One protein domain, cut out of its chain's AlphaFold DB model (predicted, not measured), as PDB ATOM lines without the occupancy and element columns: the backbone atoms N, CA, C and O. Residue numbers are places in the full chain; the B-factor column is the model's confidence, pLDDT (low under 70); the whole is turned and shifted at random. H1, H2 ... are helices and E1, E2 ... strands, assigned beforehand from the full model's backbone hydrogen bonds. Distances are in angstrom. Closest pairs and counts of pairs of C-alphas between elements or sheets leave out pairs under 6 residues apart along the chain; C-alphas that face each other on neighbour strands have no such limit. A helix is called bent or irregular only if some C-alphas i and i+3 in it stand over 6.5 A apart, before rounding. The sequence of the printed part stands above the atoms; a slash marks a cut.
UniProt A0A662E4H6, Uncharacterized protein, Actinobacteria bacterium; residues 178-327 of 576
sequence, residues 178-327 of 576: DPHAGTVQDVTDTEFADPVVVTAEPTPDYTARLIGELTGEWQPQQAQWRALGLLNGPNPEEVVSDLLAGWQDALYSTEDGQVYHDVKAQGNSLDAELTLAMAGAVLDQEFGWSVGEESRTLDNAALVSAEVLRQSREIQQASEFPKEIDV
ATOM      1  N   ASP A 178     181.491 173.795 198.072       93.56
ATOM      2  CA  ASP A 178     180.959 172.425 198.191       93.56
ATOM      3  C   ASP A 178     179.421 172.346 198.324       93.56
ATOM      4  O   ASP A 178     178.824 171.547 197.600       93.56
ATOM      5  N   PRO A 179     178.736 173.196 199.127       95.19
ATOM      6  CA  PRO A 179     177.275 173.144 199.235       95.19
ATOM      7  C   PRO A 179     176.559 173.489 197.921       95.19
ATOM      8  O   PRO A 179     175.578 172.839 197.564       95.19
ATOM      9  N   HIS A 180     177.051 174.497 197.193       96.88
ATOM     10  CA  HIS A 180     176.437 174.977 195.953       96.88
ATOM     11  C   HIS A 180     176.791 174.076 194.765       96.88
ATOM     12  O   HIS A 180     175.919 173.736 193.969       96.88
ATOM     13  N   ALA A 181     178.048 173.637 194.671       95.62
ATOM     14  CA  ALA A 181     178.480 172.701 193.642       95.62
ATOM     15  C   ALA A 181     177.758 171.354 193.773       95.62
ATOM     16  O   ALA A 181     177.185 170.879 192.795       95.62
ATOM     17  N   GLY A 182     177.715 170.782 194.983       94.38
ATOM     18  CA  GLY A 182     177.071 169.495 195.238       94.38
ATOM     19  C   GLY A 182     175.588 169.498 194.871       94.38
ATOM     20  O   GLY A 182     175.142 168.618 194.139       94.38
ATOM     21  N   THR A 183     174.826 170.521 195.283       96.31
ATOM     22  CA  THR A 183     173.399 170.577 194.929       96.31
ATOM     23  C   THR A 183     173.146 170.835 193.444       96.31
ATOM     24  O   THR A 183     172.118 170.386 192.947       96.31
ATOM     25  N   VAL A 184     174.040 171.530 192.728       97.25
ATOM     26  CA  VAL A 184     173.938 171.682 191.267       97.25
ATOM     27  C   VAL A 184     174.190 170.337 190.583       97.25
ATOM     28  O   VAL A 184     173.366 169.924 189.774       97.25
ATOM     29  N   GLN A 185     175.252 169.616 190.964       95.69
ATOM     30  CA  GLN A 185     175.573 168.284 190.428       95.69
ATOM     31  C   GLN A 185     174.452 167.261 190.688       95.69
ATOM     32  O   GLN A 185     174.089 166.506 189.789       95.69
ATOM     33  N   ASP A 186     173.869 167.259 191.893       96.62
ATOM     34  CA  ASP A 186     172.758 166.368 192.264       96.62
ATOM     35  C   ASP A 186     171.468 166.651 191.464       96.62
ATOM     36  O   ASP A 186     170.653 165.745 191.264       96.62
ATOM     37  N   VAL A 187     171.262 167.896 191.014       96.62
ATOM     38  CA  VAL A 187     170.098 168.304 190.208       96.62
ATOM     39  C   VAL A 187     170.305 168.028 188.717       96.62
ATOM     40  O   VAL A 187     169.365 167.594 188.050       96.62
ATOM     41  N   THR A 188     171.506 168.274 188.185       93.50
ATOM     42  CA  THR A 188     171.806 168.115 186.750       93.50
ATOM     43  C   THR A 188     172.198 166.690 186.351       93.50
ATOM     44  O   THR A 188     172.061 166.349 185.180       93.50
ATOM     45  N   ASP A 189     172.670 165.857 187.291       94.56
ATOM     46  CA  ASP A 189     173.392 164.592 187.021       94.56
ATOM     47  C   ASP A 189     174.702 164.819 186.213       94.56
ATOM     48  O   ASP A 189     175.252 163.887 185.620       94.56
ATOM     49  N   THR A 190     175.232 166.056 186.219       91.06
ATOM     50  CA  THR A 190     176.468 166.479 185.532       91.06
ATOM     51  C   THR A 190     177.554 166.862 186.546       91.06
ATOM     52  O   THR A 190     177.360 167.735 187.388       91.06
ATOM     53  N   GLU A 191     178.744 166.257 186.440       91.44
ATOM     54  CA  GLU A 191     179.934 166.674 187.199       91.44
ATOM     55  C   GLU A 191     180.610 167.904 186.553       91.44
ATOM     56  O   GLU A 191     180.803 167.925 185.339       91.44
ATOM     57  N   PHE A 192     181.057 168.886 187.353       92.62
ATOM     58  CA  PHE A 192     181.949 169.953 186.875       92.62
ATOM     59  C   PHE A 192     183.238 169.354 186.284       92.62
ATOM     60  O   PHE A 192     183.938 168.579 186.943       92.62
ATOM     61  N   ALA A 193     183.555 169.722 185.043       91.50
ATOM     62  CA  ALA A 193     184.742 169.273 184.324       91.50
ATOM     63  C   ALA A 193     186.027 169.934 184.851       91.50
ATOM     64  O   ALA A 193     187.060 169.266 184.960       91.50
ATOM     65  N   ASP A 194     185.940 171.216 185.214       90.00
ATOM     66  CA  ASP A 194     187.007 171.998 185.838       90.00
ATOM     67  C   ASP A 194     186.515 172.591 187.179       90.00
ATOM     68  O   ASP A 194     185.359 173.013 187.273       90.00
ATOM     69  N   PRO A 195     187.348 172.641 188.242       88.50
ATOM     70  CA  PRO A 195     186.923 173.175 189.534       88.50
ATOM     71  C   PRO A 195     186.565 174.665 189.462       88.50
ATOM     72  O   PRO A 195     187.412 175.496 189.138       88.50
ATOM     73  N   VAL A 196     185.326 174.983 189.830       94.06
ATOM     74  CA  VAL A 196     184.856 176.351 190.091       94.06
ATOM     75  C   VAL A 196     185.161 176.708 191.549       94.06
ATOM     76  O   VAL A 196     185.090 175.845 192.427       94.06
ATOM     77  N   VAL A 197     185.505 177.969 191.809       95.06
ATOM     78  CA  VAL A 197     185.758 178.533 193.142       95.06
ATOM     79  C   VAL A 197     184.799 179.693 193.397       95.06
ATOM     80  O   VAL A 197     184.682 180.592 192.565       95.06
ATOM     81  N   VAL A 198     184.160 179.707 194.570       97.12
ATOM     82  CA  VAL A 198     183.360 180.837 195.062       97.12
ATOM     83  C   VAL A 198     184.252 181.820 195.828       97.12
ATOM     84  O   VAL A 198     184.833 181.479 196.859       97.12
ATOM     85  N   THR A 199     184.344 183.065 195.354       97.50
ATOM     86  CA  THR A 199     185.195 184.112 195.942       97.50
ATOM     87  C   THR A 199     184.386 185.312 196.439       97.50
ATOM     88  O   THR A 199     183.707 185.991 195.670       97.50
ATOM     89  N   ALA A 200     184.531 185.632 197.727       97.81
ATOM     90  CA  ALA A 200     184.016 186.867 198.319       97.81
ATOM     91  C   ALA A 200     184.936 188.057 197.988       97.81
ATOM     92  O   ALA A 200     186.061 188.131 198.495       97.81
ATOM     93  N   GLU A 201     184.458 189.013 197.195       97.88
ATOM     94  CA  GLU A 201     185.195 190.228 196.827       97.88
ATOM     95  C   GLU A 201     184.721 191.454 197.641       97.88
ATOM     96  O   GLU A 201     183.552 191.553 198.027       97.88
ATOM     97  N   PRO A 202     185.605 192.423 197.950       97.94
ATOM     98  CA  PRO A 202     185.186 193.721 198.472       97.94
ATOM     99  C   PRO A 202     184.229 194.411 197.492       97.94
ATOM    100  O   PRO A 202     184.523 194.452 196.304       97.94
ATOM    101  N   THR A 203     183.146 195.031 197.982       95.44
ATOM    102  CA  THR A 203     182.130 195.689 197.129       95.44
ATOM    103  C   THR A 203     182.677 196.475 195.929       95.44
ATOM    104  O   THR A 203     182.135 196.278 194.854       95.44
ATOM    105  N   PRO A 204     183.712 197.342 196.033       94.50
ATOM    106  CA  PRO A 204     184.194 198.085 194.865       94.50
ATOM    107  C   PRO A 204     184.781 197.185 193.770       94.50
ATOM    108  O   PRO A 204     184.570 197.454 192.592       94.50
ATOM    109  N   ASP A 205     185.481 196.120 194.165       96.44
ATOM    110  CA  ASP A 205     186.103 195.163 193.248       96.44
ATOM    111  C   ASP A 205     185.008 194.293 192.598       96.44
ATOM    112  O   ASP A 205     184.950 194.179 191.375       96.44
ATOM    113  N   TYR A 206     184.054 193.805 193.407       96.75
ATOM    114  CA  TYR A 206     182.880 193.067 192.930       96.75
ATOM    115  C   TYR A 206     182.004 193.900 191.979       96.75
ATOM    116  O   TYR A 206     181.579 193.412 190.940       96.75
ATOM    117  N   THR A 207     181.741 195.173 192.300       94.81
ATOM    118  CA  THR A 207     180.954 196.073 191.442       94.81
ATOM    119  C   THR A 207     181.647 196.309 190.101       94.81
ATOM    120  O   THR A 207     180.969 196.276 189.078       94.81
ATOM    121  N   ALA A 208     182.973 196.489 190.072       93.62
ATOM    122  CA  ALA A 208     183.717 196.605 188.818       93.62
ATOM    123  C   ALA A 208     183.588 195.332 187.957       93.62
ATOM    124  O   ALA A 208     183.291 195.432 186.767       93.62
ATOM    125  N   ARG A 209     183.719 194.143 188.565       95.38
ATOM    126  CA  ARG A 209     183.514 192.859 187.873       95.38
ATOM    127  C   ARG A 209     182.084 192.697 187.355       95.38
ATOM    128  O   ARG A 209     181.901 192.327 186.202       95.38
ATOM    129  N   LEU A 210     181.080 193.019 188.173       95.12
ATOM    130  CA  LEU A 210     179.664 192.957 187.798       95.12
ATOM    131  C   LEU A 210     179.360 193.816 186.566       95.12
ATOM    132  O   LEU A 210     178.635 193.378 185.683       95.12
ATOM    133  N   ILE A 211     179.939 195.015 186.474       93.06
ATOM    134  CA  ILE A 211     179.790 195.873 185.290       93.06
ATOM    135  C   ILE A 211     180.515 195.258 184.089       93.06
ATOM    136  O   ILE A 211     179.947 195.238 183.000       93.06
ATOM    137  N   GLY A 212     181.729 194.735 184.283       92.94
ATOM    138  CA  GLY A 212     182.496 194.064 183.231       92.94
ATOM    139  C   GLY A 212     181.743 192.891 182.599       92.94
ATOM    140  O   GLY A 212     181.614 192.846 181.383       92.94
ATOM    141  N   GLU A 213     181.164 192.000 183.406       93.50
ATOM    142  CA  GLU A 213     180.381 190.853 182.912       93.50
ATOM    143  C   GLU A 213     179.018 191.272 182.325       93.50
ATOM    144  O   GLU A 213     178.553 190.667 181.367       93.50
ATOM    145  N   LEU A 214     178.370 192.323 182.850       92.31
ATOM    146  CA  LEU A 214     177.069 192.790 182.337       92.31
ATOM    147  C   LEU A 214     177.151 193.661 181.072       92.31
ATOM    148  O   LEU A 214     176.136 193.823 180.397       92.31
ATOM    149  N   THR A 215     178.293 194.306 180.802       90.19
ATOM    150  CA  THR A 215     178.413 195.354 179.759       90.19
ATOM    151  C   THR A 215     179.649 195.239 178.866       90.19
ATOM    152  O   THR A 215     179.773 195.987 177.893       90.19
ATOM    153  N   GLY A 216     180.576 194.332 179.184       90.31
ATOM    154  CA  GLY A 216     181.824 194.139 178.455       90.31
ATOM    155  C   GLY A 216     182.708 195.390 178.357       90.31
ATOM    156  O   GLY A 216     182.534 196.407 179.034       90.31
ATOM    157  N   GLU A 217     183.680 195.331 177.447       89.25
ATOM    158  CA  GLU A 217     184.573 196.449 177.121       89.25
ATOM    159  C   GLU A 217     183.888 197.444 176.161       89.25
ATOM    160  O   GLU A 217     184.151 197.494 174.953       89.25
ATOM    161  N   TRP A 218     182.975 198.257 176.700       90.19
ATOM    162  CA  TRP A 218     182.234 199.271 175.935       90.19
ATOM    163  C   TRP A 218     182.956 200.623 175.813       90.19
ATOM    164  O   TRP A 218     182.701 201.380 174.874       90.19
ATOM    165  N   GLN A 219     183.893 200.935 176.718       90.88
ATOM    166  CA  GLN A 219     184.651 202.198 176.724       90.88
ATOM    167  C   GLN A 219     185.339 202.518 175.374       90.88
ATOM    168  O   GLN A 219     185.229 203.659 174.914       90.88
ATOM    169  N   PRO A 220     185.974 201.558 174.662       91.31
ATOM    170  CA  PRO A 220     186.560 201.812 173.343       91.31
ATOM    171  C   PRO A 220     185.542 202.190 172.256       91.31
ATOM    172  O   PRO A 220     185.932 202.737 171.228       91.31
ATOM    173  N   GLN A 221     184.252 201.905 172.460       92.06
ATOM    174  CA  GLN A 221     183.187 202.107 171.474       92.06
ATOM    175  C   GLN A 221     182.481 203.466 171.613       92.06
ATOM    176  O   GLN A 221     181.630 203.799 170.790       92.06
ATOM    177  N   GLN A 222     182.809 204.273 172.632       93.06
ATOM    178  CA  GLN A 222     182.063 205.503 172.933       93.06
ATOM    179  C   GLN A 222     181.991 206.499 171.769       93.06
ATOM    180  O   GLN A 222     180.948 207.124 171.577       93.06
ATOM    181  N   ALA A 223     183.071 206.673 171.003       93.81
ATOM    182  CA  ALA A 223     183.100 207.610 169.880       93.81
ATOM    183  C   ALA A 223     182.185 207.135 168.734       93.81
ATOM    184  O   ALA A 223     181.317 207.889 168.293       93.81
ATOM    185  N   GLN A 224     182.265 205.855 168.355       95.25
ATOM    186  CA  GLN A 224     181.311 205.181 167.471       95.25
ATOM    187  C   GLN A 224     179.860 205.304 167.972       95.25
ATOM    188  O   GLN A 224     178.964 205.615 167.187       95.25
ATOM    189  N   TRP A 225     179.600 205.094 169.264       95.56
ATOM    190  CA  TRP A 225     178.251 205.193 169.834       95.56
ATOM    191  C   TRP A 225     177.719 206.631 169.825       95.56
ATOM    192  O   TRP A 225     176.560 206.837 169.459       95.56
ATOM    193  N   ARG A 226     178.548 207.640 170.131       95.38
ATOM    194  CA  ARG A 226     178.185 209.060 169.966       95.38
ATOM    195  C   ARG A 226     177.920 209.402 168.503       95.38
ATOM    196  O   ARG A 226     176.898 210.014 168.220       95.38
ATOM    197  N   ALA A 227     178.758 208.946 167.569       96.25
ATOM    198  CA  ALA A 227     178.553 209.135 166.128       96.25
ATOM    199  C   ALA A 227     177.235 208.518 165.617       96.25
ATOM    200  O   ALA A 227     176.669 208.989 164.629       96.25
ATOM    201  N   LEU A 228     176.731 207.485 166.296       96.88
ATOM    202  CA  LEU A 228     175.457 206.815 166.020       96.88
ATOM    203  C   LEU A 228     174.286 207.309 166.885       96.88
ATOM    204  O   LEU A 228     173.172 206.812 166.735       96.88
ATOM    205  N   GLY A 229     174.497 208.269 167.789       95.00
ATOM    206  CA  GLY A 229     173.439 208.797 168.657       95.00
ATOM    207  C   GLY A 229     173.009 207.869 169.800       95.00
ATOM    208  O   GLY A 229     172.018 208.150 170.474       95.00
ATOM    209  N   LEU A 230     173.756 206.786 170.026       94.81
ATOM    210  CA  LEU A 230     173.571 205.816 171.112       94.81
ATOM    211  C   LEU A 230     174.156 206.309 172.448       94.81
ATOM    212  O   LEU A 230     173.959 205.674 173.481       94.81
ATOM    213  N   LEU A 231     174.889 207.426 172.445       91.75
ATOM    214  CA  LEU A 231     175.520 207.991 173.633       91.75
ATOM    215  C   LEU A 231     175.382 209.518 173.650       91.75
ATOM    216  O   LEU A 231     175.633 210.176 172.640       91.75
ATOM    217  N   ASN A 232     175.013 210.070 174.808       81.44
ATOM    218  CA  ASN A 232     174.874 211.509 175.030       81.44
ATOM    219  C   ASN A 232     176.033 212.002 175.903       81.44
ATOM    220  O   ASN A 232     176.212 211.512 177.018       81.44
ATOM    221  N   GLY A 233     176.798 212.977 175.407       74.25
ATOM    222  CA  GLY A 233     177.921 213.578 176.126       74.25
ATOM    223  C   GLY A 233     179.009 212.576 176.538       74.25
ATOM    224  O   GLY A 233     179.228 211.567 175.856       74.25
ATOM    225  N   PRO A 234     179.710 212.828 177.658       73.19
ATOM    226  CA  PRO A 234     180.496 211.809 178.321       73.19
ATOM    227  C   PRO A 234     179.544 210.995 179.201       73.19
ATOM    228  O   PRO A 234     178.862 211.565 180.055       73.19
ATOM    229  N   ASN A 235     179.521 209.674 179.042       74.25
ATOM    230  CA  ASN A 235     178.913 208.801 180.040       74.25
ATOM    231  C   ASN A 235     180.059 208.202 180.867       74.25
ATOM    232  O   ASN A 235     180.780 207.346 180.349       74.25
ATOM    233  N   PRO A 236     180.330 208.720 182.081       78.25
ATOM    234  CA  PRO A 236     181.413 208.215 182.908       78.25
ATOM    235  C   PRO A 236     181.155 206.754 183.270       78.25
ATOM    236  O   PRO A 236     180.007 206.359 183.493       78.25
ATOM    237  N   GLU A 237     182.223 205.973 183.395       83.94
ATOM    238  CA  GLU A 237     182.148 204.612 183.935       83.94
ATOM    239  C   GLU A 237     181.459 204.617 185.308       83.94
ATOM    240  O   GLU A 237     180.630 203.761 185.590       83.94
ATOM    241  N   GLU A 238     181.695 205.662 186.107       86.81
ATOM    242  CA  GLU A 238     181.066 205.879 187.408       86.81
ATOM    243  C   GLU A 238     179.534 206.017 187.337       86.81
ATOM    244  O   GLU A 238     178.854 205.603 188.270       86.81
ATOM    245  N   VAL A 239     178.964 206.554 186.251       88.31
ATOM    246  CA  VAL A 239     177.498 206.684 186.106       88.31
ATOM    247  C   VAL A 239     176.866 205.347 185.735       88.31
ATOM    248  O   VAL A 239     175.834 204.988 186.295       88.31
ATOM    249  N   VAL A 240     177.492 204.582 184.836       90.19
ATOM    250  CA  VAL A 240     177.062 203.205 184.539       90.19
ATOM    251  C   VAL A 240     177.224 202.319 185.781       90.19
ATOM    252  O   VAL A 240     176.334 201.532 186.092       90.19
ATOM    253  N   SER A 241     178.300 202.521 186.543       89.88
ATOM    254  CA  SER A 241     178.561 201.853 187.820       89.88
ATOM    255  C   SER A 241     177.484 202.142 188.863       89.88
ATOM    256  O   SER A 241     176.890 201.204 189.387       89.88
ATOM    257  N   ASP A 242     177.152 203.414 189.106       90.94
ATOM    258  CA  ASP A 242     176.096 203.811 190.047       90.94
ATOM    259  C   ASP A 242     174.704 203.280 189.635       90.94
ATOM    260  O   ASP A 242     173.867 203.029 190.504       90.94
ATOM    261  N   LEU A 243     174.442 203.096 188.333       91.88
ATOM    262  CA  LEU A 243     173.179 202.553 187.808       91.88
ATOM    263  C   LEU A 243     173.074 201.020 187.900       91.88
ATOM    264  O   LEU A 243     171.961 200.508 188.003       91.88
ATOM    265  N   LEU A 244     174.200 200.298 187.864       92.06
ATOM    266  CA  LEU A 244     174.267 198.828 187.942       92.06
ATOM    267  C   LEU A 244     174.710 198.299 189.322       92.06
ATOM    268  O   LEU A 244     174.715 197.088 189.559       92.06
ATOM    269  N   ALA A 245     175.070 199.181 190.255       89.81
ATOM    270  CA  ALA A 245     175.508 198.814 191.596       89.81
ATOM    271  C   ALA A 245     174.429 198.018 192.356       89.81
ATOM    272  O   ALA A 245     173.353 198.528 192.670       89.81
ATOM    273  N   GLY A 246     174.744 196.768 192.707       87.31
ATOM    274  CA  GLY A 246     173.814 195.873 193.403       87.31
ATOM    275  C   GLY A 246     172.703 195.305 192.511       87.31
ATOM    276  O   GLY A 246     171.637 194.959 193.026       87.31
ATOM    277  N   TRP A 247     172.933 195.217 191.194       91.94
ATOM    278  CA  TRP A 247     172.064 194.481 190.267       91.94
ATOM    279  C   TRP A 247     172.002 192.982 190.603       91.94
ATOM    280  O   TRP A 247     170.940 192.368 190.552       91.94
ATOM    281  N   GLN A 248     173.133 192.410 191.006       93.69
ATOM    282  CA  GLN A 248     173.257 191.061 191.556       93.69
ATOM    283  C   GLN A 248     174.183 191.123 192.777       93.69
ATOM    284  O   GLN A 248     174.971 192.063 192.918       93.69
ATOM    285  N   ASP A 249     174.041 190.156 193.674       96.19
ATOM    286  CA  ASP A 249     174.878 189.945 194.852       96.19
ATOM    287  C   ASP A 249     175.911 188.818 194.624       96.19
ATOM    288  O   ASP A 249     176.957 188.822 195.281       96.19
ATOM    289  N   ALA A 250     175.662 187.900 193.673       97.50
ATOM    290  CA  ALA A 250     176.633 186.938 193.134       97.50
ATOM    291  C   ALA A 250     176.555 186.808 191.599       97.50
ATOM    292  O   ALA A 250     175.495 186.998 191.015       97.50
ATOM    293  N   LEU A 251     177.678 186.475 190.949       96.81
ATOM    294  CA  LEU A 251     177.791 186.289 189.496       96.81
ATOM    295  C   LEU A 251     178.741 185.141 189.123       96.81
ATOM    296  O   LEU A 251     179.631 184.783 189.897       96.81
ATOM    297  N   TYR A 252     178.573 184.608 187.913       97.69
ATOM    298  CA  TYR A 252     179.561 183.774 187.225       97.69
ATOM    299  C   TYR A 252     180.403 184.655 186.297       97.69
ATOM    300  O   TYR A 252     179.840 185.490 185.595       97.69
ATOM    301  N   SER A 253     181.726 184.484 186.317       97.06
ATOM    302  CA  SER A 253     182.661 185.246 185.489       97.06
ATOM    303  C   SER A 253     183.067 184.439 184.261       97.06
ATOM    304  O   SER A 253     183.674 183.372 184.382       97.06
ATOM    305  N   THR A 254     182.740 184.951 183.078       94.50
ATOM    306  CA  THR A 254     183.052 184.306 181.796       94.50
ATOM    307  C   THR A 254     184.537 184.412 181.424       94.50
ATOM    308  O   THR A 254     185.043 183.573 180.679       94.50
ATOM    309  N   GLU A 255     185.270 185.390 181.977       93.69
ATOM    310  CA  GLU A 255     186.710 185.576 181.720       93.69
ATOM    311  C   GLU A 255     187.574 184.445 182.316       93.69
ATOM    312  O   GLU A 255     188.533 183.984 181.685       93.69
ATOM    313  N   ASP A 256     187.259 183.998 183.538       95.38
ATOM    314  CA  ASP A 256     188.081 183.058 184.318       95.38
ATOM    315  C   ASP A 256     187.343 181.782 184.781       95.38
ATOM    316  O   ASP A 256     187.963 180.866 185.341       95.38
ATOM    317  N   GLY A 257     186.041 181.682 184.505       95.69
ATOM    318  CA  GLY A 257     185.202 180.533 184.825       95.69
ATOM    319  C   GLY A 257     184.915 180.352 186.319       95.69
ATOM    320  O   GLY A 257     184.612 179.232 186.736       95.69
ATOM    321  N   GLN A 258     185.052 181.404 187.132       97.44
ATOM    322  CA  GLN A 258     184.849 181.360 188.585       97.44
ATOM    323  C   GLN A 258     183.552 182.064 189.019       97.44
ATOM    324  O   GLN A 258     182.895 182.744 188.234       97.44
ATOM    325  N   VAL A 259     183.163 181.898 190.288       98.25
ATOM    326  CA  VAL A 259     181.978 182.551 190.868       98.25
ATOM    327  C   VAL A 259     182.405 183.588 191.902       98.25
ATOM    328  O   VAL A 259     183.237 183.327 192.771       98.25
ATOM    329  N   TYR A 260     181.804 184.773 191.829       98.38
ATOM    330  CA  TYR A 260     182.147 185.930 192.652       98.38
ATOM    331  C   TYR A 260     180.918 186.496 193.353       98.38
ATOM    332  O   TYR A 260     179.824 186.466 192.798       98.38
ATOM    333  N   HIS A 261     181.089 187.043 194.557       98.25
ATOM    334  CA  HIS A 261     180.008 187.708 195.288       98.25
ATOM    335  C   HIS A 261     180.500 188.881 196.145       98.25
ATOM    336  O   HIS A 261     181.656 188.890 196.583       98.25
ATOM    337  N   ASP A 262     179.628 189.849 196.455       97.75
ATOM    338  CA  ASP A 262     179.968 190.900 197.426       97.75
ATOM    339  C   ASP A 262     180.118 190.275 198.823       97.75
ATOM    340  O   ASP A 262     179.219 189.606 199.338       97.75
ATOM    341  N   VAL A 263     181.237 190.550 199.492       97.25
ATOM    342  CA  VAL A 263     181.494 190.204 200.900       97.25
ATOM    343  C   VAL A 263     180.433 190.738 201.887       97.25
ATOM    344  O   VAL A 263     180.365 190.292 203.037       97.25
ATOM    345  N   LYS A 264     179.609 191.714 201.483       96.50
ATOM    346  CA  LYS A 264     178.462 192.218 202.257       96.50
ATOM    347  C   LYS A 264     177.174 191.420 202.062       96.50
ATOM    348  O   LYS A 264     176.331 191.478 202.961       96.50
ATOM    349  N   ALA A 265     177.003 190.723 200.941       95.94
ATOM    350  CA  ALA A 265     175.844 189.868 200.706       95.94
ATOM    351  C   ALA A 265     175.895 188.658 201.650       95.94
ATOM    352  O   ALA A 265     176.976 188.140 201.934       95.94
ATOM    353  N   GLN A 266     174.751 188.248 202.216       95.44
ATOM    354  CA  GLN A 266     174.687 187.181 203.228       95.44
ATOM    355  C   GLN A 266     173.324 186.477 203.269       95.44
ATOM    356  O   GLN A 266     172.276 187.098 203.082       95.44
ATOM    357  N   GLY A 267     173.346 185.198 203.658       95.19
ATOM    358  CA  GLY A 267     172.163 184.380 203.927       95.19
ATOM    359  C   GLY A 267     171.400 183.977 202.667       95.19
ATOM    360  O   GLY A 267     171.881 184.153 201.555       95.19
ATOM    361  N   ASN A 268     170.169 183.494 202.849       95.50
ATOM    362  CA  ASN A 268     169.423 182.744 201.835       95.50
ATOM    363  C   ASN A 268     169.224 183.432 200.464       95.50
ATOM    364  O   ASN A 268     168.892 182.731 199.517       95.50
ATOM    365  N   SER A 269     169.352 184.765 200.344       95.56
ATOM    366  CA  SER A 269     169.407 185.423 199.018       95.56
ATOM    367  C   SER A 269     170.725 185.119 198.316       95.56
ATOM    368  O   SER A 269     170.713 184.641 197.190       95.56
ATOM    369  N   LEU A 270     171.850 185.341 199.004       96.81
ATOM    370  CA  LEU A 270     173.172 185.030 198.476       96.81
ATOM    371  C   LEU A 270     173.297 183.533 198.177       96.81
ATOM    372  O   LEU A 270     173.814 183.182 197.129       96.81
ATOM    373  N   ASP A 271     172.786 182.657 199.047       98.06
ATOM    374  CA  ASP A 271     172.863 181.208 198.813       98.06
ATOM    375  C   ASP A 271     172.132 180.795 197.515       98.06
ATOM    376  O   ASP A 271     172.592 179.914 196.786       98.06
ATOM    377  N   ALA A 272     171.012 181.455 197.195       97.94
ATOM    378  CA  ALA A 272     170.279 181.257 195.947       97.94
ATOM    379  C   ALA A 272     171.023 181.843 194.735       97.94
ATOM    380  O   ALA A 272     171.178 181.146 193.736       97.94
ATOM    381  N   GLU A 273     171.534 183.076 194.824       97.81
ATOM    382  CA  GLU A 273     172.292 183.711 193.733       97.81
ATOM    383  C   GLU A 273     173.635 183.001 193.455       97.81
ATOM    384  O   GLU A 273     174.004 182.821 192.298       97.81
ATOM    385  N   LEU A 274     174.327 182.490 194.481       98.31
ATOM    386  CA  LEU A 274     175.503 181.622 194.321       98.31
ATOM    387  C   LEU A 274     175.145 180.321 193.604       98.31
ATOM    388  O   LEU A 274     175.866 179.894 192.708       98.31
ATOM    389  N   THR A 275     174.022 179.697 193.962       98.50
ATOM    390  CA  THR A 275     173.570 178.461 193.307       98.50
ATOM    391  C   THR A 275     173.158 178.717 191.852       98.50
ATOM    392  O   THR A 275     173.460 177.901 190.985       98.50
ATOM    393  N   LEU A 276     172.556 179.877 191.561       98.19
ATOM    394  CA  LEU A 276     172.275 180.344 190.200       98.19
ATOM    395  C   LEU A 276     173.571 180.530 189.389       98.19
ATOM    396  O   LEU A 276     173.670 180.032 188.270       98.19
ATOM    397  N   ALA A 277     174.582 181.194 189.957       98.25
ATOM    398  CA  ALA A 277     175.876 181.401 189.309       98.25
ATOM    399  C   ALA A 277     176.628 180.077 189.066       98.25
ATOM    400  O   ALA A 277     177.170 179.859 187.985       98.25
ATOM    401  N   MET A 278     176.605 179.152 190.031       98.31
ATOM    402  CA  MET A 278     177.175 177.806 189.878       98.31
ATOM    403  C   MET A 278     176.441 176.978 188.809       98.31
ATOM    404  O   MET A 278     177.076 176.191 188.107       98.31
ATOM    405  N   ALA A 279     175.127 177.169 188.642       98.00
ATOM    406  CA  ALA A 279     174.374 176.573 187.542       98.00
ATOM    407  C   ALA A 279     174.793 177.168 186.181       98.00
ATOM    408  O   ALA A 279     175.068 176.415 185.248       98.00
ATOM    409  N   GLY A 280     174.969 178.489 186.082       97.12
ATOM    410  CA  GLY A 280     175.541 179.132 184.890       97.12
ATOM    411  C   GLY A 280     176.931 178.586 184.529       97.12
ATOM    412  O   GLY A 280     177.202 178.307 183.359       97.12
ATOM    413  N   ALA A 281     177.769 178.341 185.542       97.50
ATOM    414  CA  ALA A 281     179.105 177.773 185.389       97.50
ATOM    415  C   ALA A 281     179.103 176.323 184.869       97.50
ATOM    416  O   ALA A 281     179.898 175.995 183.988       97.50
ATOM    417  N   VAL A 282     178.220 175.440 185.370       96.62
ATOM    418  CA  VAL A 282     178.146 174.057 184.849       96.62
ATOM    419  C   VAL A 282     177.604 174.032 183.420       96.62
ATOM    420  O   VAL A 282     178.132 173.302 182.584       96.62
ATOM    421  N   LEU A 283     176.627 174.894 183.111       94.81
ATOM    422  CA  LEU A 283     176.106 175.066 181.754       94.81
ATOM    423  C   LEU A 283     177.193 175.557 180.789       94.81
ATOM    424  O   LEU A 283     177.203 175.136 179.631       94.81
ATOM    425  N   ASP A 284     178.129 176.403 181.236       95.38
ATOM    426  CA  ASP A 284     179.236 176.841 180.379       95.38
ATOM    427  C   ASP A 284     180.259 175.727 180.139       95.38
ATOM    428  O   ASP A 284     180.693 175.503 179.011       95.38
ATOM    429  N   GLN A 285     180.593 174.951 181.171       95.00
ATOM    430  CA  GLN A 285     181.490 173.804 181.012       95.00
ATOM    431  C   GLN A 285     180.893 172.698 180.122       95.00
ATOM    432  O   GLN A 285     181.640 172.017 179.416       95.00
ATOM    433  N   GLU A 286     179.567 172.514 180.133       92.50
ATOM    434  CA  GLU A 286     178.881 171.515 179.307       92.50
ATOM    435  C   GLU A 286     178.666 171.988 177.857       92.50
ATOM    436  O   GLU A 286     178.913 171.228 176.913       92.50
ATOM    437  N   PHE A 287     178.240 173.242 177.660       90.62
ATOM    438  CA  PHE A 287     177.785 173.744 176.358       90.62
ATOM    439  C   PHE A 287     178.702 174.784 175.699       90.62
ATOM    440  O   PHE A 287     178.563 174.996 174.491       90.62
ATOM    441  N   GLY A 288     179.639 175.385 176.439       91.38
ATOM    442  CA  GLY A 288     180.551 176.428 175.962       91.38
ATOM    443  C   GLY A 288     179.823 177.702 175.538       91.38
ATOM    444  O   GLY A 288     180.079 178.216 174.449       91.38
ATOM    445  N   TRP A 289     178.874 178.174 176.344       90.12
ATOM    446  CA  TRP A 289     178.036 179.321 176.001       90.12
ATOM    447  C   TRP A 289     178.748 180.667 176.154       90.12
ATOM    448  O   TRP A 289     178.343 181.604 175.480       90.12
ATOM    449  N   SER A 290     179.835 180.796 176.910       90.81
ATOM    450  CA  SER A 290     180.699 181.990 176.878       90.81
ATOM    451  C   SER A 290     181.541 182.058 175.592       90.81
ATOM    452  O   SER A 290     181.952 183.126 175.129       90.81
ATOM    453  N   VAL A 291     181.779 180.913 174.938       87.31
ATOM    454  CA  VAL A 291     182.702 180.820 173.800       87.31
ATOM    455  C   VAL A 291     182.183 181.621 172.605       87.31
ATOM    456  O   VAL A 291     181.164 181.297 171.992       87.31
ATOM    457  N   GLY A 292     182.942 182.655 172.232       80.50
ATOM    458  CA  GLY A 292     182.628 183.519 171.095       80.50
ATOM    459  C   GLY A 292     181.504 184.523 171.360       80.50
ATOM    460  O   GLY A 292     180.960 185.065 170.397       80.50
ATOM    461  N   GLU A 293     181.155 184.787 172.621       84.00
ATOM    462  CA  GLU A 293     180.168 185.800 173.018       84.00
ATOM    463  C   GLU A 293     180.425 187.173 172.380       84.00
ATOM    464  O   GLU A 293     179.534 187.735 171.750       84.00
ATOM    465  N   GLU A 294     181.683 187.615 172.388       80.94
ATOM    466  CA  GLU A 294     182.226 188.800 171.697       80.94
ATOM    467  C   GLU A 294     181.891 188.923 170.192       80.94
ATOM    468  O   GLU A 294     182.074 189.983 169.593       80.94
ATOM    469  N   SER A 295     181.457 187.830 169.554       80.94
ATOM    470  CA  SER A 295     181.110 187.759 168.127       80.94
ATOM    471  C   SER A 295     179.609 187.624 167.863       80.94
ATOM    472  O   SER A 295     179.191 187.575 166.701       80.94
ATOM    473  N   ARG A 296     178.791 187.557 168.919       85.44
ATOM    474  CA  ARG A 296     177.334 187.482 168.804       85.44
ATOM    475  C   ARG A 296     176.748 188.824 168.403       85.44
ATOM    476  O   ARG A 296     177.297 189.889 168.665       85.44
ATOM    477  N   THR A 297     175.582 188.752 167.775       87.00
ATOM    478  CA  THR A 297     174.730 189.925 167.617       87.00
ATOM    479  C   THR A 297     173.978 190.207 168.919       87.00
ATOM    480  O   THR A 297     173.907 189.350 169.802       87.00
ATOM    481  N   LEU A 298     173.391 191.398 169.022       89.88
ATOM    482  CA  LEU A 298     172.735 191.881 170.232       89.88
ATOM    483  C   LEU A 298     171.555 190.983 170.651       89.88
ATOM    484  O   LEU A 298     171.416 190.645 171.826       89.88
ATOM    485  N   ASP A 299     170.742 190.528 169.692       88.12
ATOM    486  CA  ASP A 299     169.668 189.563 169.974       88.12
ATOM    487  C   ASP A 299     170.191 188.166 170.326       88.12
ATOM    488  O   ASP A 299     169.643 187.509 171.208       88.12
ATOM    489  N   ASN A 300     171.253 187.707 169.659       86.25
ATOM    490  CA  ASN A 300     171.812 186.378 169.895       86.25
ATOM    491  C   ASN A 300     172.431 186.275 171.295       86.25
ATOM    492  O   ASN A 300     172.219 185.275 171.977       86.25
ATOM    493  N   ALA A 301     173.155 187.308 171.736       89.31
ATOM    494  CA  ALA A 301     173.649 187.407 173.106       89.31
ATOM    495  C   ALA A 301     172.480 187.398 174.103       89.31
ATOM    496  O   ALA A 301     172.445 186.555 174.997       89.31
ATOM    497  N   ALA A 302     171.463 188.243 173.886       92.38
ATOM    498  CA  ALA A 302     170.301 188.314 174.766       92.38
ATOM    499  C   ALA A 302     169.543 186.978 174.892       92.38
ATOM    500  O   ALA A 302     169.158 186.605 175.999       92.38
ATOM    501  N   LEU A 303     169.347 186.241 173.791       90.94
ATOM    502  CA  LEU A 303     168.675 184.935 173.787       90.94
ATOM    503  C   LEU A 303     169.503 183.826 174.451       90.94
ATOM    504  O   LEU A 303     168.936 183.007 175.173       90.94
ATOM    505  N   VAL A 304     170.823 183.791 174.233       90.31
ATOM    506  CA  VAL A 304     171.710 182.819 174.897       90.31
ATOM    507  C   VAL A 304     171.717 183.064 176.405       90.31
ATOM    508  O   VAL A 304     171.435 182.143 177.167       90.31
ATOM    509  N   SER A 305     171.939 184.307 176.839       92.38
ATOM    510  CA  SER A 305     171.959 184.657 178.263       92.38
ATOM    511  C   SER A 305     170.590 184.466 178.929       92.38
ATOM    512  O   SER A 305     170.525 184.069 180.090       92.38
ATOM    513  N   ALA A 306     169.488 184.667 178.197       93.88
ATOM    514  CA  ALA A 306     168.139 184.347 178.662       93.88
ATOM    515  C   ALA A 306     167.926 182.849 178.901       93.88
ATOM    516  O   ALA A 306     167.407 182.464 179.946       93.88
ATOM    517  N   GLU A 307     168.334 181.997 177.960       92.31
ATOM    518  CA  GLU A 307     168.178 180.543 178.076       92.31
ATOM    519  C   GLU A 307     169.079 179.965 179.179       92.31
ATOM    520  O   GLU A 307     168.630 179.132 179.967       92.31
ATOM    521  N   VAL A 308     170.313 180.469 179.308       93.56
ATOM    522  CA  VAL A 308     171.214 180.140 180.425       93.56
ATOM    523  C   VAL A 308     170.599 180.563 181.758       93.56
ATOM    524  O   VAL A 308     170.583 179.770 182.698       93.56
ATOM    525  N   LEU A 309     170.041 181.775 181.855       95.31
ATOM    526  CA  LEU A 309     169.365 182.258 183.061       95.31
ATOM    527  C   LEU A 309     168.121 181.419 183.397       95.31
ATOM    528  O   LEU A 309     167.916 181.079 184.562       95.31
ATOM    529  N   ARG A 310     167.316 181.046 182.394       94.62
ATOM    530  CA  ARG A 310     166.126 180.192 182.536       94.62
ATOM    531  C   ARG A 310     166.502 178.817 183.097       94.62
ATOM    532  O   ARG A 310     165.987 178.434 184.146       94.62
ATOM    533  N   GLN A 311     167.459 178.122 182.475       94.12
ATOM    534  CA  GLN A 311     167.956 176.826 182.960       94.12
ATOM    535  C   GLN A 311     168.612 176.940 184.344       94.12
ATOM    536  O   GLN A 311     168.370 176.108 185.217       94.12
ATOM    537  N   SER A 312     169.386 178.001 184.591       96.81
ATOM    538  CA  SER A 312     170.016 178.238 185.896       96.81
ATOM    539  C   SER A 312     168.975 178.425 187.001       96.81
ATOM    540  O   SER A 312     169.140 177.875 188.090       96.81
ATOM    541  N   ARG A 313     167.879 179.151 186.730       96.44
ATOM    542  CA  ARG A 313     166.746 179.304 187.660       96.44
ATOM    543  C   ARG A 313     166.049 177.970 187.916       96.44
ATOM    544  O   ARG A 313     165.735 177.683 189.063       96.44
ATOM    545  N   GLU A 314     165.839 177.138 186.896       95.31
ATOM    546  CA  GLU A 314     165.253 175.798 187.068       95.31
ATOM    547  C   GLU A 314     166.127 174.905 187.963       95.31
ATOM    548  O   GLU A 314     165.620 174.288 188.903       95.31
ATOM    549  N   ILE A 315     167.447 174.902 187.740       96.94
ATOM    550  CA  ILE A 315     168.417 174.178 188.574       96.94
ATOM    551  C   ILE A 315     168.396 174.714 190.015       96.94
ATOM    552  O   ILE A 315     168.289 173.946 190.973       96.94
ATOM    553  N   GLN A 316     168.435 176.037 190.186       97.81
ATOM    554  CA  GLN A 316     168.417 176.696 191.492       97.81
ATOM    555  C   GLN A 316     167.104 176.450 192.260       97.81
ATOM    556  O   GLN A 316     167.147 176.198 193.464       97.81
ATOM    557  N   GLN A 317     165.949 176.434 191.595       97.19
ATOM    558  CA  GLN A 317     164.653 176.122 192.211       97.19
ATOM    559  C   GLN A 317     164.495 174.638 192.582       97.19
ATOM    560  O   GLN A 317     163.732 174.316 193.495       97.19
ATOM    561  N   ALA A 318     165.211 173.735 191.907       97.56
ATOM    562  CA  ALA A 318     165.263 172.311 192.246       97.56
ATOM    563  C   ALA A 318     166.317 171.966 193.325       97.56
ATOM    564  O   ALA A 318     166.306 170.850 193.848       97.56
ATOM    565  N   SER A 319     167.206 172.908 193.657       97.56
ATOM    566  CA  SER A 319     168.320 172.742 194.602       97.56
ATOM    567  C   SER A 319     167.910 172.762 196.087       97.56
ATOM    568  O   SER A 319     166.755 173.009 196.439       97.56
ATOM    569  N   GLU A 320     168.881 172.580 196.992       97.19
ATOM    570  CA  GLU A 320     168.702 172.835 198.434       97.19
ATOM    571  C   GLU A 320     168.513 174.331 198.791       97.19
ATOM    572  O   GLU A 320     168.079 174.647 199.904       97.19
ATOM    573  N   PHE A 321     168.753 175.256 197.849       96.19
ATOM    574  CA  PHE A 321     168.645 176.713 198.027       96.19
ATOM    575  C   PHE A 321     167.549 177.373 197.156       96.19
ATOM    576  O   PHE A 321     167.825 178.379 196.497       96.19
ATOM    577  N   PRO A 322     166.285 176.897 197.158       95.38
ATOM    578  CA  PRO A 322     165.248 177.296 196.199       95.38
ATOM    579  C   PRO A 322     164.576 178.636 196.553       95.38
ATOM    580  O   PRO A 322     163.366 178.805 196.382       95.38
ATOM    581  N   LYS A 323     165.313 179.583 197.145       95.81
ATOM    582  CA  LYS A 323     164.754 180.897 197.476       95.81
ATOM    583  C   LYS A 323     164.554 181.696 196.184       95.81
ATOM    584  O   LYS A 323     165.457 181.779 195.362       95.81
ATOM    585  N   GLU A 324     163.387 182.314 196.046       92.50
ATOM    586  CA  GLU A 324     163.116 183.318 195.020       92.50
ATOM    587  C   GLU A 324     164.109 184.491 195.130       92.50
ATOM    588  O   GLU A 324     164.370 185.001 196.228       92.50
ATOM    589  N   ILE A 325     164.690 184.873 193.992       90.88
ATOM    590  CA  ILE A 325     165.654 185.970 193.866       90.88
ATOM    591  C   ILE A 325     164.864 187.248 193.572       90.88
ATOM    592  O   ILE A 325     164.061 187.283 192.642       90.88
ATOM    593  N   ASP A 326     165.074 188.284 194.385       87.06
ATOM    594  CA  ASP A 326     164.303 189.526 194.312       87.06
ATOM    595  C   ASP A 326     164.553 190.252 192.972       87.06
ATOM    596  O   ASP A 326     165.683 190.632 192.653       87.06
ATOM    597  N   VAL A 327     163.486 190.486 192.196       83.38
ATOM    598  CA  VAL A 327     163.541 191.275 190.952       83.38
ATOM    599  C   VAL A 327     163.961 192.710 191.282       83.38
ATOM    600  O   VAL A 327     163.286 193.409 192.042       83.38
TER     601      VAL A 327
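AT A GLANCE: This is residues 178 to 327 of the 576 residues of an uncharacterized protein of Actinobacteria bacterium (UniProt A0A662E4H6). A small three-stranded sheet is sandwiched between two helices, H5 over one face and H2 over the other, making three layers. H1 and long H6 pack on H5 and cross it, while H4 touches H2 and H3 lies at the far end of the long axis. The printed part has 150 residues, in the order H1 E1 H2 H3 H4 E2 E3 H5 H6; the mixed sheet runs E1, E3, E2, and the class is mostly helix. The whole is compact, with a radius of gyration of the C-alphas of 16.3 A, yet elongated, spanning 50 by 32 by 26 A.

IN THESE COORDINATES: H1, residues 178 to 188, begins at C-alpha 178 (180.959, 172.425, 198.191). E1 is residues 198 to 201, H2 203 to 215, H3 219 to 227, H4 237 to 244, E2 250 to 252 and E3 259 to 262. H5, residues 268 to 287, is 28.3 A long; H6, residues 298 to 318, is 30.4 A long and ends at C-alpha 318 (165.263, 172.311, 192.246). H3 is irregular: C-alphas 220 and 223 are 7.6 A apart.

HOW THE PARTS SIT: E1 and E3 are parallel, with N 199 and O 259 2.8 A apart. E2 and E3 form an antiparallel hairpin, with N 251 and O 260 2.8 A apart. H5 runs along the strands at a height over the sheet of 6.1 A; H2, on the opposite face, runs slantwise at 8.8 A. Residues 308 to 316 of H6 touch H5 at a steep tilt of 59 degrees, opposite ways; the closest C-alphas, of Ala 279 and Ser 312, are 4.9 A apart. H1 touches H5 at a steep tilt of 55 degrees, closest at the C-alphas of His 180 and Thr 275, 5.2 A. H2 and H4 touch about perpendicular, at 87 degrees, closest at the C-alphas of Ile 211 and Ser 241, 6.6 A. H3 touches no helix. Every O i to N i+4 pair is within hydrogen-bond range in H1, H2, H4, H5 and H6; in H3, 3 of 5 are.

THE WHOLE: The two C-alphas farthest apart, of Asp 186 and Ala 227, are 50.5 A apart. The printed part has no cut, and no link is long. Mean pLDDT of the printed part is 93.1; no printed residue is under 70.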